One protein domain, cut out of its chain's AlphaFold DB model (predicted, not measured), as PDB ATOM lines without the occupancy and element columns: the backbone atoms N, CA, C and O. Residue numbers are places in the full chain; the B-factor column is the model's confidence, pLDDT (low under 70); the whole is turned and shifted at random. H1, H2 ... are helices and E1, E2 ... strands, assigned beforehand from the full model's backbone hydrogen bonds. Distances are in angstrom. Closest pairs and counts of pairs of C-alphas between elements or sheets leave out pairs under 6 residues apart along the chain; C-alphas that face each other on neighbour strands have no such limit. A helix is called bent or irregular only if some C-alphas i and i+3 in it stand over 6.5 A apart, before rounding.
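This is residues 50 to 183 of the 288 residues of an uncharacterized protein of Phycisphaerae bacterium RAS1 (UniProt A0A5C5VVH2). Look first for one strongly twisted antiparallel sheet that turns a corner at its bent strand E3: E1, E2, E3 and E4 make one wing, and E5, E6, E7 and E8 carry on from residues 124 to 126 of E3 as the other. H2 packs over the first wing with H1 on it, off the sheet; H4 sits by the bend, and residues 114 to 119 stick out. The printed part has 134 residues, with named elements in the order H1 H2 H3 E1 E2 E3 E4 H4 E5 E6 E7 E8, four helices and eight strands. The class is mixed, with 63 residues, under half, in named elements. The whole is compact, with a radius of gyration of the C-alphas of 14.0 A and spans of 40 by 32 by 29 A.

Find C-alpha 124 at (-39.626, -14.571, 9.774); from there E3, residues 124 to 131, runs 15.8 A. Before it come E1, residues 96 to 100, 13.6 A, and E2, residues 106 to 110, 13.5 A. After it come E4, 137 to 139, E5, 150 to 152, E6, 163 to 165, E7, 169 to 172, and E8, 178 to 182, which ends at C-alpha 182 (-38.950, -13.383, 30.452). The helices are H1, 53 to 57, H2, 66 to 76, 15.2 A long, H3, 90 to 95, and H4, 144 to 148.

E3 bends by 99 degrees at residue 127. On one side of it lies E2, with N 108 and O 129 at 3.0 A; on the other side lie E4, with N 138 and O 130 at 2.8 A, and E5, with N 151 and O 125 at 2.8 A. E1 to E4 and E5 to E8 are two meanders, each strand the antiparallel neighbour and hairpin partner of the one before. Look at N 97 and O 109, 2.9 A, for E1 and E2; N 152 and O 163, 2.8 A, for E5 and E6; N 164 and O 171, 2.9 A, for E6 and E7; N 170 and O 181, 2.8 A, for E7 and E8. H2 is on the sheet at a height of 9.0 A, its closest C-alphas to E1 being Val 67 and Val 98, 6.0 A. H1 and H2 touch, closest at C-alphas Ala 56 and Ala 69, 4.5 A. H3 only grazes the sheet. H4 is on the sheet, over none of its strands; its closest C-alphas to E3 are Glu 146 and Ala 127, 5.6 A. Every O i to N i+4 pair is within hydrogen-bond range in H1 and H2; H3 has 1 of 2 and H4 0 of 1, with 1 of 2 O i to N i+3 pairs in H4.

The C-alphas farthest apart, Ala 50 and Leu 183, are 42.3 A apart. The printed part has no cut. The links H2 to H3 and E2 to E3 are long. The model's pLDDT is under 70 at residues 113 to 121.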
ATOM      1  N   ALA A  50     -42.596 -42.094   3.916       95.94
ATOM      2  CA  ALA A  50     -41.830 -43.317   4.131       95.94
ATOM      3  C   ALA A  50     -40.369 -43.068   4.538       95.94
ATOM      4  O   ALA A  50     -39.714 -44.001   5.000       95.94
ATOM      5  N   TRP A  51     -39.850 -41.842   4.395       97.75
ATOM      6  CA  TRP A  51     -38.441 -41.561   4.690       97.75
ATOM      7  C   TRP A  51     -38.089 -41.879   6.143       97.75
ATOM      8  O   TRP A  51     -38.861 -41.634   7.075       97.75
ATOM      9  N   THR A  52     -36.900 -42.414   6.354       97.94
ATOM     10  CA  THR A  52     -36.294 -42.530   7.682       97.94
ATOM     11  C   THR A  52     -35.868 -41.155   8.205       97.94
ATOM     12  O   THR A  52     -35.872 -40.161   7.473       97.94
ATOM     13  N   ARG A  53     -35.489 -41.082   9.488       98.06
ATOM     14  CA  ARG A  53     -34.952 -39.847  10.078       98.06
ATOM     15  C   ARG A  53     -33.731 -39.352   9.300       98.06
ATOM     16  O   ARG A  53     -33.725 -38.205   8.872       98.06
ATOM     17  N   ASP A  54     -32.762 -40.229   9.057       98.00
ATOM     18  CA  ASP A  54     -31.509 -39.887   8.373       98.00
ATOM     19  C   ASP A  54     -31.756 -39.395   6.941       98.00
ATOM     20  O   ASP A  54     -31.185 -38.400   6.498       98.00
ATOM     21  N   GLU A  55     -32.673 -40.051   6.225       98.00
ATOM     22  CA  GLU A  55     -33.088 -39.641   4.885       98.00
ATOM     23  C   GLU A  55     -33.759 -38.268   4.860       98.00
ATOM     24  O   GLU A  55     -33.555 -37.515   3.903       98.00
ATOM     25  N   ALA A  56     -34.572 -37.952   5.868       97.94
ATOM     26  CA  ALA A  56     -35.205 -36.647   5.986       97.94
ATOM     27  C   ALA A  56     -34.171 -35.569   6.348       97.94
ATOM     28  O   ALA A  56     -34.134 -34.531   5.693       97.94
ATOM     29  N   VAL A  57     -33.269 -35.828   7.302       98.06
ATOM     30  CA  VAL A  57     -32.180 -34.900   7.668       98.06
ATOM     31  C   VAL A  57     -31.316 -34.556   6.457       98.06
ATOM     32  O   VAL A  57     -31.090 -33.380   6.175       98.06
ATOM     33  N   ALA A  58     -30.904 -35.560   5.679       97.75
ATOM     34  CA  ALA A  58     -30.088 -35.360   4.481       97.75
ATOM     35  C   ALA A  58     -30.772 -34.494   3.401       97.75
ATOM     36  O   ALA A  58     -30.092 -33.941   2.538       97.75
ATOM     37  N   ARG A  59     -32.104 -34.368   3.444       97.94
ATOM     38  CA  ARG A  59     -32.918 -33.599   2.490       97.94
ATOM     39  C   ARG A  59     -33.288 -32.196   2.974       97.94
ATOM     40  O   ARG A  59     -33.796 -31.417   2.177       97.94
ATOM     41  N   LEU A  60     -33.028 -31.835   4.233       97.12
ATOM     42  CA  LEU A  60     -33.307 -30.485   4.748       97.12
ATOM     43  C   LEU A  60     -32.587 -29.351   3.988       97.12
ATOM     44  O   LEU A  60     -33.187 -28.284   3.849       97.12
ATOM     45  N   PRO A  61     -31.348 -29.527   3.477       96.62
ATOM     46  CA  PRO A  61     -30.690 -28.504   2.661       96.62
ATOM     47  C   PRO A  61     -31.278 -28.331   1.251       96.62
ATOM     48  O   PRO A  61     -31.010 -27.317   0.609       96.62
ATOM     49  N   ASP A  62     -32.041 -29.306   0.748       96.31
ATOM     50  CA  ASP A  62     -32.627 -29.274  -0.594       96.31
ATOM     51  C   ASP A  62     -33.929 -28.463  -0.586       96.31
ATOM     52  O   ASP A  62     -34.920 -28.870   0.014       96.31
ATOM     53  N   ALA A  63     -33.943 -27.318  -1.273       91.12
ATOM     54  CA  ALA A  63     -35.076 -26.395  -1.280       91.12
ATOM     55  C   ALA A  63     -36.394 -27.035  -1.757       91.12
ATOM     56  O   ALA A  63     -37.458 -26.664  -1.252       91.12
ATOM     57  N   ASP A  64     -36.329 -28.005  -2.672       93.50
ATOM     58  CA  ASP A  64     -37.515 -28.664  -3.233       93.50
ATOM     59  C   ASP A  64     -38.066 -29.760  -2.302       93.50
ATOM     60  O   ASP A  64     -39.250 -30.101  -2.358       93.50
ATOM     61  N   ALA A  65     -37.228 -30.297  -1.408       96.50
ATOM     62  CA  ALA A  65     -37.586 -31.367  -0.475       96.50
ATOM     63  C   ALA A  65     -37.671 -30.914   0.993       96.50
ATOM     64  O   ALA A  65     -38.223 -31.646   1.818       96.50
ATOM     65  N   ALA A  66     -37.179 -29.719   1.332       96.88
ATOM     66  CA  ALA A  66     -36.983 -29.270   2.709       96.88
ATOM     67  C   ALA A  66     -38.275 -29.290   3.532       96.88
ATOM     68  O   ALA A  66     -38.280 -29.780   4.659       96.88
ATOM     69  N   VAL A  67     -39.389 -28.801   2.974       97.44
ATOM     70  CA  VAL A  67     -40.688 -28.802   3.674       97.44
ATOM     71  C   VAL A  67     -41.170 -30.232   3.924       97.44
ATOM     72  O   VAL A  67     -41.567 -30.548   5.044       97.44
ATOM     73  N   SER A  68     -41.077 -31.114   2.926       97.81
ATOM     74  CA  SER A  68     -41.419 -32.538   3.058       97.81
ATOM     75  C   SER A  68     -40.565 -33.225   4.128       97.81
ATOM     76  O   SER A  68     -41.081 -33.960   4.968       97.81
ATOM     77  N   ALA A  69     -39.262 -32.944   4.134       98.31
ATOM     78  CA  ALA A  69     -38.307 -33.488   5.091       98.31
ATOM     79  C   ALA A  69     -38.598 -33.012   6.519       98.31
ATOM     80  O   ALA A  69     -38.688 -33.825   7.439       98.31
ATOM     81  N   ALA A  70     -38.822 -31.712   6.705       98.12
ATOM     82  CA  ALA A  70     -39.155 -31.138   8.002       98.12
ATOM     83  C   ALA A  70     -40.476 -31.695   8.552       98.12
ATOM     84  O   ALA A  70     -40.536 -32.113   9.705       98.12
ATOM     85  N   LEU A  71     -41.520 -31.780   7.719       97.56
ATOM     86  CA  LEU A  71     -42.794 -32.394   8.102       97.56
ATOM     87  C   LEU A  71     -42.632 -33.867   8.481       97.56
ATOM     88  O   LEU A  71     -43.272 -34.334   9.426       97.56
ATOM     89  N   ARG A  72     -41.769 -34.605   7.774       97.38
ATOM     90  CA  ARG A  72     -41.475 -35.995   8.122       97.38
ATOM     91  C   ARG A  72     -40.834 -36.103   9.499       97.38
ATOM     92  O   ARG A  72     -41.262 -36.942  10.288       97.38
ATOM     93  N   LEU A  73     -39.844 -35.262   9.795       98.38
ATOM     94  CA  LEU A  73     -39.176 -35.242  11.097       98.38
ATOM     95  C   LEU A  73     -40.147 -34.892  12.224       98.38
ATOM     96  O   LEU A  73     -40.145 -35.567  13.248       98.38
ATOM     97  N   VAL A  74     -41.035 -33.919  12.005       97.50
ATOM     98  CA  VAL A  74     -42.102 -33.573  12.958       97.50
ATOM     99  C   VAL A  74     -43.013 -34.775  13.228       97.50
ATOM    100  O   VAL A  74     -43.261 -35.100  14.385       97.50
ATOM    101  N   ARG A  75     -43.446 -35.493  12.180       96.00
ATOM    102  CA  ARG A  75     -44.263 -36.711  12.334       96.00
ATOM    103  C   ARG A  75     -43.525 -37.832  13.067       96.00
ATOM    104  O   ARG A  75     -44.120 -38.496  13.902       96.00
ATOM    105  N   LEU A  76     -42.244 -38.044  12.760       97.12
ATOM    106  CA  LEU A  76     -41.396 -39.034  13.436       97.12
ATOM    107  C   LEU A  76     -41.124 -38.691  14.904       97.12
ATOM    108  O   LEU A  76     -40.810 -39.586  15.681       97.12
ATOM    109  N   ALA A  77     -41.189 -37.410  15.263       96.06
ATOM    110  CA  ALA A  77     -41.067 -36.944  16.637       96.06
ATOM    111  C   ALA A  77     -42.383 -37.061  17.427       96.06
ATOM    112  O   ALA A  77     -42.371 -36.802  18.625       96.06
ATOM    113  N   GLU A  78     -43.488 -37.446  16.773       94.94
ATOM    114  CA  GLU A  78     -44.812 -37.615  17.389       94.94
ATOM    115  C   GLU A  78     -45.298 -36.354  18.129       94.94
ATOM    116  O   GLU A  78     -45.963 -36.425  19.160       94.94
ATOM    117  N   ILE A  79     -44.970 -35.178  17.581       92.19
ATOM    118  CA  ILE A  79     -45.462 -33.886  18.067       92.19
ATOM    119  C   ILE A  79     -46.430 -33.260  17.059       92.19
ATOM    120  O   ILE A  79     -46.288 -33.427  15.848       92.19
ATOM    121  N   GLU A  80     -47.379 -32.472  17.562       92.44
ATOM    122  CA  GLU A  80     -48.374 -31.762  16.748       92.44
ATOM    123  C   GLU A  80     -48.260 -30.242  16.952       92.44
ATOM    124  O   GLU A  80     -49.046 -29.645  17.696       92.44
ATOM    125  N   PRO A  81     -47.254 -29.588  16.344       93.75
ATOM    126  CA  PRO A  81     -47.151 -28.136  16.373       93.75
ATOM    127  C   PRO A  81     -48.206 -27.503  15.458       93.75
ATOM    128  O   PRO A  81     -48.624 -28.091  14.458       93.75
ATOM    129  N   LEU A  82     -48.576 -26.251  15.727       93.56
ATOM    130  CA  LEU A  82     -49.566 -25.504  14.938       93.56
ATOM    131  C   LEU A  82     -49.200 -25.416  13.449       93.56
ATOM    132  O   LEU A  82     -50.088 -25.362  12.597       93.56
ATOM    133  N   CYS A  83     -47.905 -25.401  13.119       92.00
ATOM    134  CA  CYS A  83     -47.443 -25.366  11.733       92.00
ATOM    135  C   CYS A  83     -47.549 -26.707  10.995       92.00
ATOM    136  O   CYS A  83     -47.487 -26.735   9.769       92.00
ATOM    137  N   ALA A  84     -47.717 -27.821  11.700       93.00
ATOM    138  CA  ALA A  84     -47.798 -29.148  11.102       93.00
ATOM    139  C   ALA A  84     -48.883 -29.984  11.803       93.00
ATOM    140  O   ALA A  84     -48.564 -30.953  12.492       93.00
ATOM    141  N   PRO A  85     -50.168 -29.613  11.636       89.12
ATOM    142  CA  PRO A  85     -51.270 -30.396  12.180       89.12
ATOM    143  C   PRO A  85     -51.315 -31.792  11.541       89.12
ATOM    144  O   PRO A  85     -50.837 -31.982  10.417       89.12
ATOM    145  N   ALA A  86     -51.939 -32.756  12.227       86.75
ATOM    146  CA  ALA A  86     -52.102 -34.125  11.731       86.75
ATOM    147  C   ALA A  86     -52.728 -34.157  10.319       86.75
ATOM    148  O   ALA A  86     -52.162 -34.748   9.388       86.75
ATOM    149  N   ASP A  87     -53.828 -33.416  10.150       88.19
ATOM    150  CA  ASP A  87     -54.550 -33.234   8.888       88.19
ATOM    151  C   ASP A  87     -53.971 -32.064   8.079       88.19
ATOM    152  O   ASP A  87     -54.573 -30.995   7.920       88.19
ATOM    153  N   ILE A  88     -52.750 -32.242   7.581       90.94
ATOM    154  CA  ILE A  88     -52.110 -31.244   6.725       90.94
ATOM    155  C   ILE A  88     -52.752 -31.214   5.328       90.94
ATOM    156  O   ILE A  88     -53.136 -32.241   4.777       90.94
ATOM    157  N   THR A  89     -52.845 -30.018   4.740       91.50
ATOM    158  CA  THR A  89     -53.400 -29.783   3.396       91.50
ATOM    159  C   THR A  89     -52.386 -29.065   2.510       91.50
ATOM    160  O   THR A  89     -51.508 -28.363   3.018       91.50
ATOM    161  N   ASP A  90     -52.547 -29.129   1.185       91.88
ATOM    162  CA  ASP A  90     -51.709 -28.360   0.251       91.88
ATOM    163  C   ASP A  90     -51.771 -26.850   0.526       91.88
ATOM    164  O   ASP A  90     -50.782 -26.134   0.362       91.88
ATOM    165  N   ARG A  91     -52.912 -26.343   1.009       89.12
ATOM    166  CA  ARG A  91     -53.040 -24.943   1.436       89.12
ATOM    167  C   ARG A  91     -52.074 -24.616   2.575       89.12
ATOM    168  O   ARG A  91     -51.421 -23.576   2.515       89.12
ATOM    169  N   THR A  92     -51.984 -25.486   3.577       90.62
ATOM    170  CA  THR A  92     -51.038 -25.350   4.692       90.62
ATOM    171  C   THR A  92     -49.602 -25.429   4.176       90.62
ATOM    172  O   THR A  92     -48.812 -24.527   4.440       90.62
ATOM    173  N   VAL A  93     -49.286 -26.436   3.353       93.12
ATOM    174  CA  VAL A  93     -47.940 -26.643   2.784       93.12
ATOM    175  C   VAL A  93     -47.444 -25.410   2.022       93.12
ATOM    176  O   VAL A  93     -46.303 -24.998   2.209       93.12
ATOM    177  N   ARG A  94     -48.301 -24.732   1.242       91.44
ATOM    178  CA  ARG A  94     -47.927 -23.489   0.525       91.44
ATOM    179  C   ARG A  94     -47.440 -22.370   1.442       91.44
ATOM    180  O   ARG A  94     -46.667 -21.518   0.993       91.44
ATOM    181  N   GLN A  95     -47.914 -22.334   2.683       91.75
ATOM    182  CA  GLN A  95     -47.572 -21.305   3.665       91.75
ATOM    183  C   GLN A  95     -46.323 -21.663   4.475       91.75
ATOM    184  O   GLN A  95     -45.715 -20.776   5.076       91.75
ATOM    185  N   LEU A  96     -45.927 -22.937   4.481       94.62
ATOM    186  CA  LEU A  96     -44.768 -23.404   5.225       94.62
ATOM    187  C   LEU A  96     -43.463 -23.029   4.542       94.62
ATOM    188  O   LEU A  96     -43.338 -23.053   3.317       94.62
ATOM    189  N   ARG A  97     -42.468 -22.696   5.355       95.56
ATOM    190  CA  ARG A  97     -41.088 -22.500   4.924       95.56
ATOM    191  C   ARG A  97     -40.153 -23.165   5.912       95.56
ATOM    192  O   ARG A  97     -40.426 -23.194   7.111       95.56
ATOM    193  N   VAL A  98     -39.041 -23.653   5.375       96.56
ATOM    194  CA  VAL A  98     -37.901 -24.109   6.160       96.56
ATOM    195  C   VAL A  98     -36.808 -23.057   6.065       96.56
ATOM    196  O   VAL A  98     -36.508 -22.565   4.977       96.56
ATOM    197  N   ALA A  99     -36.240 -22.694   7.206       95.19
ATOM    198  CA  ALA A  99     -35.100 -21.799   7.301       95.19
ATOM    199  C   ALA A  99     -33.898 -22.556   7.863       95.19
ATOM    200  O   ALA A  99     -34.043 -23.280   8.845       95.19
ATOM    201  N   SER A 100     -32.719 -22.356   7.275       94.50
ATOM    202  CA  SER A 100     -31.463 -22.747   7.918       94.50
ATOM    203  C   SER A 100     -31.119 -21.741   9.018       94.50
ATOM    204  O   SER A 100     -31.269 -20.532   8.831       94.50
ATOM    205  N   LEU A 101     -30.655 -22.258  10.152       94.31
ATOM    206  CA  LEU A 101     -30.134 -21.507  11.292       94.31
ATOM    207  C   LEU A 101     -28.606 -21.654  11.379       94.31
ATOM    208  O   LEU A 101     -28.045 -21.742  12.470       94.31
ATOM    209  N   ALA A 102     -27.951 -21.747  10.214       90.06
ATOM    210  CA  ALA A 102     -26.543 -22.110  10.087       90.06
ATOM    211  C   ALA A 102     -26.239 -23.414  10.853       90.06
ATOM    212  O   ALA A 102     -26.940 -24.412  10.673       90.06
ATOM    213  N   ASP A 103     -25.234 -23.400  11.724       89.06
ATOM    214  CA  ASP A 103     -24.783 -24.577  12.471       89.06
ATOM    215  C   ASP A 103     -25.784 -25.043  13.541       89.06
ATOM    216  O   ASP A 103     -25.684 -26.163  14.040       89.06
ATOM    217  N   ALA A 104     -26.789 -24.222  13.872       89.38
ATOM    218  CA  ALA A 104     -27.837 -24.588  14.820       89.38
ATOM    219  C   ALA A 104     -28.920 -25.502  14.208       89.38
ATOM    220  O   ALA A 104     -29.814 -25.945  14.920       89.38
ATOM    221  N   GLY A 105     -28.870 -25.805  12.908       95.12
ATOM    222  CA  GLY A 105     -29.837 -26.681  12.241       95.12
ATOM    223  C   GLY A 105     -30.892 -25.901  11.460       95.12
ATOM    224  O   GLY A 105     -30.561 -25.026  10.656       95.12
ATOM    225  N   TRP A 106     -32.169 -26.236  11.647       97.56
ATOM    226  CA  TRP A 106     -33.267 -25.714  10.829       97.56
ATOM    227  C   TRP A 106     -34.487 -25.320  11.655       97.56
ATOM    228  O   TRP A 106     -34.660 -25.723  12.802       97.56
ATOM    229  N   ALA A 107     -35.372 -24.545  11.041       97.62
ATOM    230  CA  ALA A 107     -36.686 -24.244  11.579       97.62
ATOM    231  C   ALA A 107     -37.763 -24.431  10.515       97.62
ATOM    232  O   ALA A 107     -37.571 -24.029   9.369       97.62
ATOM    233  N   LEU A 108     -38.906 -24.984  10.912       97.56
ATOM    234  CA  LEU A 108     -40.125 -25.051  10.105       97.56
ATOM    235  C   LEU A 108     -41.169 -24.127  10.724       97.56
ATOM    236  O   LEU A 108     -41.364 -24.148  11.932       97.56
ATOM    237  N   GLY A 109     -41.868 -23.351   9.905       96.44
ATOM    238  CA  GLY A 109     -42.997 -22.548  10.366       96.44
ATOM    239  C   GLY A 109     -43.719 -21.859   9.217       96.44
ATOM    240  O   GLY A 109     -43.376 -22.035   8.044       96.44
ATOM    241  N   PHE A 110     -44.724 -21.056   9.547       93.62
ATOM    242  CA  PHE A 110     -45.466 -20.289   8.553       93.62
ATOM    243  C   PHE A 110     -44.707 -19.030   8.161       93.62
ATOM    244  O   PHE A 110     -44.380 -18.212   9.019       93.62
ATOM    245  N   ALA A 111     -44.490 -18.809   6.868       87.12
ATOM    246  CA  ALA A 111     -44.031 -17.506   6.413       87.12
ATOM    247  C   ALA A 111     -45.189 -16.497   6.506       87.12
ATOM    248  O   ALA A 111     -46.203 -16.674   5.820       87.12
ATOM    249  N   PRO A 112     -45.071 -15.423   7.310       71.62
ATOM    250  CA  PRO A 112     -46.018 -14.327   7.236       71.62
ATOM    251  C   PRO A 112     -45.929 -13.745   5.820       71.62
ATOM    252  O   PRO A 112     -44.830 -13.530   5.304       71.62
ATOM    253  N   GLY A 113     -47.081 -13.571   5.163       62.44
ATOM    254  CA  GLY A 113     -47.160 -13.151   3.761       62.44
ATOM    255  C   GLY A 113     -46.260 -11.951   3.447       62.44
ATOM    256  O   GLY A 113     -46.027 -11.109   4.313       62.44
ATOM    257  N   ALA A 114     -45.737 -11.910   2.216       50.06
ATOM    258  CA  ALA A 114     -44.658 -11.016   1.799       50.06
ATOM    259  C   ALA A 114     -44.853  -9.582   2.320       50.06
ATOM    260  O   ALA A 114     -45.778  -8.874   1.917       50.06
ATOM    261  N   ALA A 115     -43.963  -9.152   3.217       45.91
ATOM    262  CA  ALA A 115     -43.903  -7.764   3.629       45.91
ATOM    263  C   ALA A 115     -43.506  -6.929   2.404       45.91
ATOM    264  O   ALA A 115     -42.420  -7.087   1.851       45.91
ATOM    265  N   THR A 116     -44.397  -6.040   1.981       36.84
ATOM    266  CA  THR A 116     -44.196  -5.037   0.929       36.84
ATOM    267  C   THR A 116     -43.153  -4.002   1.374       36.84
ATOM    268  O   THR A 116     -43.463  -2.878   1.772       36.84
ATOM    269  N   SER A 117     -41.878  -4.392   1.388       39.50
ATOM    270  CA  SER A 117     -40.768  -3.557   1.851       39.50
ATOM    271  C   SER A 117     -39.556  -3.671   0.935       39.50
ATOM    272  O   SER A 117     -39.135  -4.768   0.599       39.50
ATOM    273  N   ALA A 118     -38.972  -2.522   0.586       39.56
ATOM    274  CA  ALA A 118     -37.808  -2.373  -0.292       39.56
ATOM    275  C   ALA A 118     -36.447  -2.663   0.386       39.56
ATOM    276  O   ALA A 118     -35.401  -2.385  -0.190       39.56
ATOM    277  N   ALA A 119     -36.452  -3.207   1.604       44.91
ATOM    278  CA  ALA A 119     -35.261  -3.719   2.280       44.91
ATOM    279  C   ALA A 119     -35.358  -5.249   2.338       44.91
ATOM    280  O   ALA A 119     -36.483  -5.743   2.474       44.91
ATOM    281  N   PRO A 120     -34.243  -6.002   2.275       50.44
ATOM    282  CA  PRO A 120     -34.280  -7.437   2.522       50.44
ATOM    283  C   PRO A 120     -34.776  -7.649   3.954       50.44
ATOM    284  O   PRO A 120     -34.054  -7.428   4.922       50.44
ATOM    285  N   ALA A 121     -36.060  -7.970   4.102       61.31
ATOM    286  CA  ALA A 121     -36.627  -8.269   5.400       61.31
ATOM    287  C   ALA A 121     -36.006  -9.586   5.869       61.31
ATOM    288  O   ALA A 121     -36.068 -10.579   5.143       61.31
ATOM    289  N   ALA A 122     -35.409  -9.584   7.064       72.31
ATOM    290  CA  ALA A 122     -34.980 -10.809   7.724       72.31
ATOM    291  C   ALA A 122     -36.124 -11.833   7.677       72.31
ATOM    292  O   ALA A 122     -37.284 -11.481   7.926       72.31
ATOM    293  N   LEU A 123     -35.811 -13.081   7.319       85.75
ATOM    294  CA  LEU A 123     -36.816 -14.132   7.214       85.75
ATOM    295  C   LEU A 123     -37.484 -14.321   8.580       85.75
ATOM    296  O   LEU A 123     -36.820 -14.419   9.614       85.75
ATOM    297  N   ARG A 124     -38.817 -14.357   8.576       90.25
ATOM    298  CA  ARG A 124     -39.626 -14.571   9.774       90.25
ATOM    299  C   ARG A 124     -40.494 -15.797   9.590       90.25
ATOM    300  O   ARG A 124     -41.063 -15.965   8.516       90.25
ATOM    301  N   LEU A 125     -40.619 -16.604  10.635       93.69
ATOM    302  CA  LEU A 125     -41.544 -17.736  10.682       93.69
ATOM    303  C   LEU A 125     -42.465 -17.585  11.894       93.69
ATOM    304  O   LEU A 125     -41.999 -17.287  12.989       93.69
ATOM    305  N   ALA A 126     -43.764 -17.772  11.700       94.19
ATOM    306  CA  ALA A 126     -44.757 -17.841  12.766       94.19
ATOM    307  C   ALA A 126     -45.011 -19.302  13.164       94.19
ATOM    308  O   ALA A 126     -44.919 -20.192  12.314       94.19
ATOM    309  N   ALA A 127     -45.331 -19.517  14.443       94.56
ATOM    310  CA  ALA A 127     -45.484 -20.839  15.060       94.56
ATOM    311  C   ALA A 127     -44.345 -21.820  14.692       94.56
ATOM    312  O   ALA A 127     -44.607 -22.891  14.145       94.56
ATOM    313  N   PRO A 128     -43.072 -21.432  14.900       96.62
ATOM    314  CA  PRO A 128     -41.936 -22.234  14.480       96.62
ATOM    315  C   PRO A 128     -41.726 -23.468  15.369       96.62
ATOM    316  O   PRO A 128     -41.891 -23.411  16.589       96.62
ATOM    317  N   VAL A 129     -41.219 -24.537  14.763       97.19
ATOM    318  CA  VAL A 129     -40.494 -25.615  15.450       97.19
ATOM    319  C   VAL A 129     -39.032 -25.598  15.037       97.19
ATOM    320  O   VAL A 129     -38.710 -25.240  13.899       97.19
ATOM    321  N   LEU A 130     -38.148 -25.984  15.954       98.00
ATOM    322  CA  LEU A 130     -36.721 -26.123  15.672       98.00
ATOM    323  C   LEU A 130     -36.377 -27.583  15.396       98.00
ATOM    324  O   LEU A 130     -36.921 -28.487  16.024       98.00
ATOM    325  N   ILE A 131     -35.465 -27.799  14.460       98.19
ATOM    326  CA  ILE A 131     -34.990 -29.107  14.029       98.19
ATOM    327  C   ILE A 131     -33.468 -29.091  14.154       98.19
ATOM    328  O   ILE A 131     -32.791 -28.315  13.480       98.19
ATOM    329  N   ALA A 132     -32.940 -29.933  15.032       97.25
ATOM    330  CA  ALA A 132     -31.513 -30.116  15.233       97.25
ATOM    331  C   ALA A 132     -30.828 -30.748  14.019       97.25
ATOM    332  O   ALA A 132     -31.469 -31.328  13.140       97.25
ATOM    333  N   THR A 133     -29.499 -30.672  13.999       95.81
ATOM    334  CA  THR A 133     -28.657 -31.265  12.950       95.81
ATOM    335  C   THR A 133     -28.793 -32.787  12.854       95.81
ATOM    336  O   THR A 133     -28.594 -33.347  11.781       95.81
ATOM    337  N   ASP A 134     -29.195 -33.449  13.942       95.50
ATOM    338  CA  ASP A 134     -29.483 -34.887  14.012       95.50
ATOM    339  C   ASP A 134     -30.959 -35.245  13.720       95.50
ATOM    340  O   ASP A 134     -31.353 -36.412  13.788       95.50
ATOM    341  N   GLY A 135     -31.792 -34.250  13.401       96.44
ATOM    342  CA  GLY A 135     -33.220 -34.417  13.140       96.44
ATOM    343  C   GLY A 135     -34.111 -34.436  14.383       96.44
ATOM    344  O   GLY A 135     -35.316 -34.653  14.243       96.44
ATOM    345  N   THR A 136     -33.569 -34.206  15.582       97.44
ATOM    346  CA  THR A 136     -34.373 -34.006  16.797       97.44
ATOM    347  C   THR A 136     -35.234 -32.754  16.653       97.44
ATOM    348  O   THR A 136     -34.743 -31.686  16.288       97.44
ATOM    349  N   VAL A 137     -36.532 -32.869  16.940       97.50
ATOM    350  CA  VAL A 137     -37.484 -31.761  16.808       97.50
ATOM    351  C   VAL A 137     -37.831 -31.196  18.180       97.50
ATOM    352  O   VAL A 137     -38.198 -31.933  19.092       97.50
ATOM    353  N   HIS A 138     -37.752 -29.875  18.313       96.69
ATOM    354  CA  HIS A 138     -38.064 -29.150  19.537       96.69
ATOM    355  C   HIS A 138     -39.288 -28.256  19.330       96.69
ATOM    356  O   HIS A 138     -39.255 -27.280  18.571       96.69
ATOM    357  N   ARG A 139     -40.365 -28.572  20.059       93.06
ATOM    358  CA  ARG A 139     -41.491 -27.658  20.264       93.06
ATOM    359  C   ARG A 139     -41.088 -26.613  21.303       93.06
ATOM    360  O   ARG A 139     -40.568 -26.958  22.358       93.06
ATOM    361  N   ILE A 140     -41.305 -25.341  20.985       92.62
ATOM    362  CA  ILE A 140     -40.837 -24.218  21.814       92.62
ATOM    363  C   ILE A 140     -41.892 -23.786  22.829       92.62
ATOM    364  O   ILE A 140     -41.567 -23.447  23.962       92.62
ATOM    365  N   ALA A 141     -43.155 -23.785  22.409       91.69
ATOM    366  CA  ALA A 141     -44.289 -23.349  23.205       91.69
ATOM    367  C   ALA A 141     -45.544 -24.139  22.819       91.69
ATOM    368  O   ALA A 141     -45.592 -24.758  21.754       91.69
ATOM    369  N   GLU A 142     -46.564 -24.077  23.673       89.62
ATOM    370  CA  GLU A 142     -47.870 -24.697  23.441       89.62
ATOM    371  C   GLU A 142     -49.008 -23.688  23.656       89.62
ATOM    372  O   GLU A 142     -48.864 -22.682  24.361       89.62
ATOM    373  N   GLY A 143     -50.163 -23.959  23.049       90.44
ATOM    374  CA  GLY A 143     -51.373 -23.160  23.228       90.44
ATOM    375  C   GLY A 143     -51.200 -21.704  22.784       90.44
ATOM    376  O   GLY A 143     -50.632 -21.418  21.734       90.44
ATOM    377  N   ALA A 144     -51.687 -20.763  23.598       88.19
ATOM    378  CA  ALA A 144     -51.696 -19.340  23.246       88.19
ATOM    379  C   ALA A 144     -50.291 -18.739  23.057       88.19
ATOM    380  O   ALA A 144     -50.135 -17.755  22.335       88.19
ATOM    381  N   GLU A 145     -49.262 -19.296  23.705       89.38
ATOM    382  CA  GLU A 145     -47.894 -18.813  23.512       89.38
ATOM    383  C   GLU A 145     -47.376 -19.189  22.116       89.38
ATOM    384  O   GLU A 145     -46.813 -18.331  21.432       89.38
ATOM    385  N   GLU A 146     -47.666 -20.408  21.655       90.81
ATOM    386  CA  GLU A 146     -47.316 -20.901  20.316       90.81
ATOM    387  C   GLU A 146     -47.968 -20.074  19.199       90.81
ATOM    388  O   GLU A 146     -47.305 -19.716  18.226       90.81
ATOM    389  N   GLU A 147     -49.236 -19.684  19.369       89.31
ATOM    390  CA  GLU A 147     -49.970 -18.834  18.415       89.31
ATOM    391  C   GLU A 147     -49.305 -17.466  18.190       89.31
ATOM    392  O   GLU A 147     -49.471 -16.844  17.137       89.31
ATOM    393  N   THR A 148     -48.565 -16.976  19.189       89.06
ATOM    394  CA  THR A 148     -47.883 -15.672  19.142       89.06
ATOM    395  C   THR A 148     -46.386 -15.779  18.885       89.06
ATOM    396  O   THR A 148     -45.721 -14.748  18.755       89.06
ATOM    397  N   LEU A 149     -45.852 -17.001  18.821       94.44
ATOM    398  CA  LEU A 149     -44.428 -17.248  18.697       94.44
ATOM    399  C   LEU A 149     -43.938 -16.905  17.289       94.44
ATOM    400  O   LEU A 149     -44.464 -17.382  16.280       94.44
ATOM    401  N   LEU A 150     -42.884 -16.098  17.234       94.81
ATOM    402  CA  LEU A 150     -42.223 -15.689  16.005       94.81
ATOM    403  C   LEU A 150     -40.733 -16.013  16.078       94.81
ATOM    404  O   LEU A 150     -40.052 -15.603  17.011       94.81
ATOM    405  N   LEU A 151     -40.216 -16.674  15.049       94.88
ATOM    406  CA  LEU A 151     -38.789 -16.764  14.779       94.88
ATOM    407  C   LEU A 151     -38.371 -15.613  13.863       94.88
ATOM    408  O   LEU A 151     -38.946 -15.434  12.787       94.88
ATOM    409  N   ARG A 152     -37.328 -14.884  14.250       93.12
ATOM    410  CA  ARG A 152     -36.530 -14.029  13.368       93.12
ATOM    411  C   ARG A 152     -35.219 -14.736  13.055       93.12
ATOM    412  O   ARG A 152     -34.405 -14.971  13.949       93.12
ATOM    413  N   VAL A 153     -34.982 -14.992  11.776       92.00
ATOM    414  CA  VAL A 153     -33.714 -15.530  11.291       92.00
ATOM    415  C   VAL A 153     -32.771 -14.360  11.015       92.00
ATOM    416  O   VAL A 153     -33.043 -13.534  10.148       92.00
ATOM    417  N   SER A 154     -31.688 -14.262  11.788       90.81
ATOM    418  CA  SER A 154     -30.604 -13.313  11.536       90.81
ATOM    419  C   SER A 154     -29.932 -13.560  10.183       90.81
ATOM    420  O   SER A 154     -29.725 -14.706   9.792       90.81
ATOM    421  N   ASP A 155     -29.565 -12.482   9.491       87.69
ATOM    422  CA  ASP A 155     -28.710 -12.495   8.299       87.69
ATOM    423  C   ASP A 155     -27.212 -12.577   8.653       87.69
ATOM    424  O   ASP A 155     -26.381 -12.789   7.772       87.69
ATOM    425  N   ARG A 156     -26.866 -12.392   9.935       89.44
ATOM    426  CA  ARG A 156     -25.493 -12.401  10.467       89.44
ATOM    427  C   ARG A 156     -25.448 -13.157  11.800       89.44
ATOM    428  O   ARG A 156     -25.275 -12.517  12.839       89.44
ATOM    429  N   PRO A 157     -25.647 -14.486  11.796       89.75
ATOM    430  CA  PRO A 157     -25.745 -15.288  13.019       89.75
ATOM    431  C   PRO A 157     -24.539 -15.139  13.957       89.75
ATOM    432  O   PRO A 157     -24.725 -15.104  15.168       89.75
ATOM    433  N   ASP A 158     -23.336 -14.930  13.411       88.38
ATOM    434  CA  ASP A 158     -22.101 -14.760  14.194       88.38
ATOM    435  C   ASP A 158     -22.069 -13.472  15.030       88.38
ATOM    436  O   ASP A 158     -21.327 -13.365  16.002       88.38
ATOM    437  N   SER A 159     -22.828 -12.452  14.624       89.00
ATOM    438  CA  SER A 159     -22.871 -11.152  15.309       89.00
ATOM    439  C   SER A 159     -24.210 -10.883  15.982       89.00
ATOM    440  O   SER A 159     -24.306 -10.032  16.860       89.00
ATOM    441  N   TYR A 160     -25.267 -11.559  15.548       90.88
ATOM    442  CA  TYR A 160     -26.598 -11.377  16.089       90.88
ATOM    443  C   TYR A 160     -27.369 -12.695  16.008       90.88
ATOM    444  O   TYR A 160     -27.525 -13.227  14.905       90.88
ATOM    445  N   PRO A 161     -27.906 -13.202  17.126       93.19
ATOM    446  CA  PRO A 161     -28.517 -14.520  17.168       93.19
ATOM    447  C   PRO A 161     -29.829 -14.583  16.379       93.19
ATOM    448  O   PRO A 161     -30.532 -13.590  16.163       93.19
ATOM    449  N   HIS A 162     -30.204 -15.793  15.982       94.62
ATOM    450  CA  HIS A 162     -31.586 -16.095  15.630       94.62
ATOM    451  C   HIS A 162     -32.451 -16.000  16.894       94.62
ATOM    452  O   HIS A 162     -32.028 -16.433  17.964       94.62
ATOM    453  N   LEU A 163     -33.654 -15.433  16.795       95.38
ATOM    454  CA  LEU A 163     -34.479 -15.142  17.971       95.38
ATOM    455  C   LEU A 163     -35.876 -15.712  17.846       95.38
ATOM    456  O   LEU A 163     -36.568 -15.450  16.865       95.38
ATOM    457  N   LEU A 164     -36.305 -16.417  18.882       96.31
ATOM    458  CA  LEU A 164     -37.693 -16.795  19.105       96.31
ATOM    459  C   LEU A 164     -38.304 -15.796  20.082       96.31
ATOM    460  O   LEU A 164     -37.738 -15.550  21.144       96.31
ATOM    461  N   VAL A 165     -39.445 -15.213  19.732       96.12
ATOM    462  CA  VAL A 165     -40.112 -14.195  20.548       96.12
ATOM    463  C   VAL A 165     -41.595 -14.505  20.632       96.12
ATOM    464  O   VAL A 165     -42.279 -14.569  19.610       96.12
ATOM    465  N   SER A 166     -42.086 -14.685  21.853       95.19
ATOM    466  CA  SER A 166     -43.511 -14.685  22.174       95.19
ATOM    467  C   SER A 166     -43.901 -13.345  22.801       95.19
ATOM    468  O   SER A 166     -43.066 -12.465  23.025       95.19
ATOM    469  N   ALA A 167     -45.175 -13.183  23.157       92.81
ATOM    470  CA  ALA A 167     -45.614 -12.009  23.910       92.81
ATOM    471  C   ALA A 167     -44.909 -11.850  25.274       92.81
ATOM    472  O   ALA A 167     -44.944 -10.761  25.848       92.81
ATOM    473  N   ARG A 168     -44.300 -12.913  25.814       94.62
ATOM    474  CA  ARG A 168     -43.778 -12.938  27.189       94.62
ATOM    475  C   ARG A 168     -42.361 -13.459  27.328       94.62
ATOM    476  O   ARG A 168     -41.783 -13.270  28.394       94.62
ATOM    477  N   ARG A 169     -41.792 -14.067  26.295       96.62
ATOM    478  CA  ARG A 169     -40.471 -14.677  26.370       96.62
ATOM    479  C   ARG A 169     -39.665 -14.411  25.110       96.62
ATOM    480  O   ARG A 169     -40.215 -14.266  24.017       96.62
ATOM    481  N   VAL A 170     -38.353 -14.357  25.290       97.44
ATOM    482  CA  VAL A 170     -37.358 -14.399  24.223       97.44
ATOM    483  C   VAL A 170     -36.446 -15.584  24.474       97.44
ATOM    484  O   VAL A 170     -35.982 -15.780  25.598       97.44
ATOM    485  N   TRP A 171     -36.148 -16.322  23.413       97.50
ATOM    486  CA  TRP A 171     -35.127 -17.360  23.399       97.50
ATOM    487  C   TRP A 171     -34.133 -17.101  22.272       97.50
ATOM    488  O   TRP A 171     -34.505 -16.590  21.209       97.50
ATOM    489  N   LEU A 172     -32.884 -17.509  22.486       95.94
ATOM    490  CA  LEU A 172     -31.956 -17.711  21.379       95.94
ATOM    491  C   LEU A 172     -32.383 -18.976  20.636       95.94
ATOM    492  O   LEU A 172     -32.612 -20.022  21.253       95.94
ATOM    493  N   ALA A 173     -32.537 -18.874  19.317       94.06
ATOM    494  CA  ALA A 173     -32.927 -20.013  18.509       94.06
ATOM    495  C   ALA A 173     -31.709 -20.915  18.283       94.06
ATOM    496  O   ALA A 173     -30.781 -20.578  17.553       94.06
ATOM    497  N   GLY A 174     -31.762 -22.069  18.926       87.88
ATOM    498  CA  GLY A 174     -30.890 -23.216  18.758       87.88
ATOM    499  C   GLY A 174     -31.631 -24.431  19.323       87.88
ATOM    500  O   GLY A 174     -32.588 -24.243  20.068       87.88
ATOM    501  N   PRO A 175     -31.303 -25.663  18.937       84.12
ATOM    502  CA  PRO A 175     -31.864 -26.858  19.546       84.12
ATOM    503  C   PRO A 175     -30.886 -27.428  20.594       84.12
ATOM    504  O   PRO A 175     -29.781 -27.825  20.227       84.12
ATOM    505  N   PRO A 176     -31.256 -27.496  21.890       91.44
ATOM    506  CA  PRO A 176     -32.491 -26.985  22.491       91.44
ATOM    507  C   PRO A 176     -32.499 -25.447  22.616       91.44
ATOM    508  O   PRO A 176     -31.433 -24.837  22.730       91.44
ATOM    509  N   PRO A 177     -33.687 -24.805  22.621       94.00
ATOM    510  CA  PRO A 177     -33.792 -23.348  22.708       94.00
ATOM    511  C   PRO A 177     -33.305 -22.844  24.064       94.00
ATOM    512  O   PRO A 177     -33.675 -23.381  25.109       94.00
ATOM    513  N   GLN A 178     -32.518 -21.769  24.055       95.88
ATOM    514  CA  GLN A 178     -31.980 -21.174  25.275       95.88
ATOM    515  C   GLN A 178     -32.829 -19.977  25.701       95.88
ATOM    516  O   GLN A 178     -32.979 -19.018  24.945       95.88
ATOM    517  N   ALA A 179     -33.373 -20.013  26.919       95.56
ATOM    518  CA  ALA A 179     -34.099 -18.878  27.490       95.56
ATOM    519  C   ALA A 179     -33.190 -17.645  27.593       95.56
ATOM    520  O   ALA A 179     -32.049 -17.753  28.039       95.56
ATOM    521  N   ALA A 180     -33.700 -16.482  27.184       97.00
ATOM    522  CA  ALA A 180     -32.952 -15.229  27.202       97.00
ATOM    523  C   ALA A 180     -33.616 -14.176  28.092       97.00
ATOM    524  O   ALA A 180     -32.975 -13.671  29.010       97.00
ATOM    525  N   LEU A 181     -34.893 -13.867  27.834       97.44
ATOM    526  CA  LEU A 181     -35.663 -12.848  28.554       97.44
ATOM    527  C   LEU A 181     -37.064 -13.370  28.871       97.44
ATOM    528  O   LEU A 181     -37.703 -13.975  28.009       97.44
ATOM    529  N   GLN A 182     -37.584 -13.058  30.055       96.69
ATOM    530  CA  GLN A 182     -38.950 -13.383  30.452       96.69
ATOM    531  C   GLN A 182     -39.640 -12.183  31.101       96.69
ATOM    532  O   GLN A 182     -39.207 -11.663  32.122       96.69
ATOM    533  N   LEU A 183     -40.767 -11.770  30.526       94.44
ATOM    534  CA  LEU A 183     -41.618 -10.710  31.051       94.44
ATOM    535  C   LEU A 183     -42.560 -11.259  32.127       94.44
ATOM    536  O   LEU A 183     -43.334 -12.207  31.891       94.44
TER     537      LEU A 183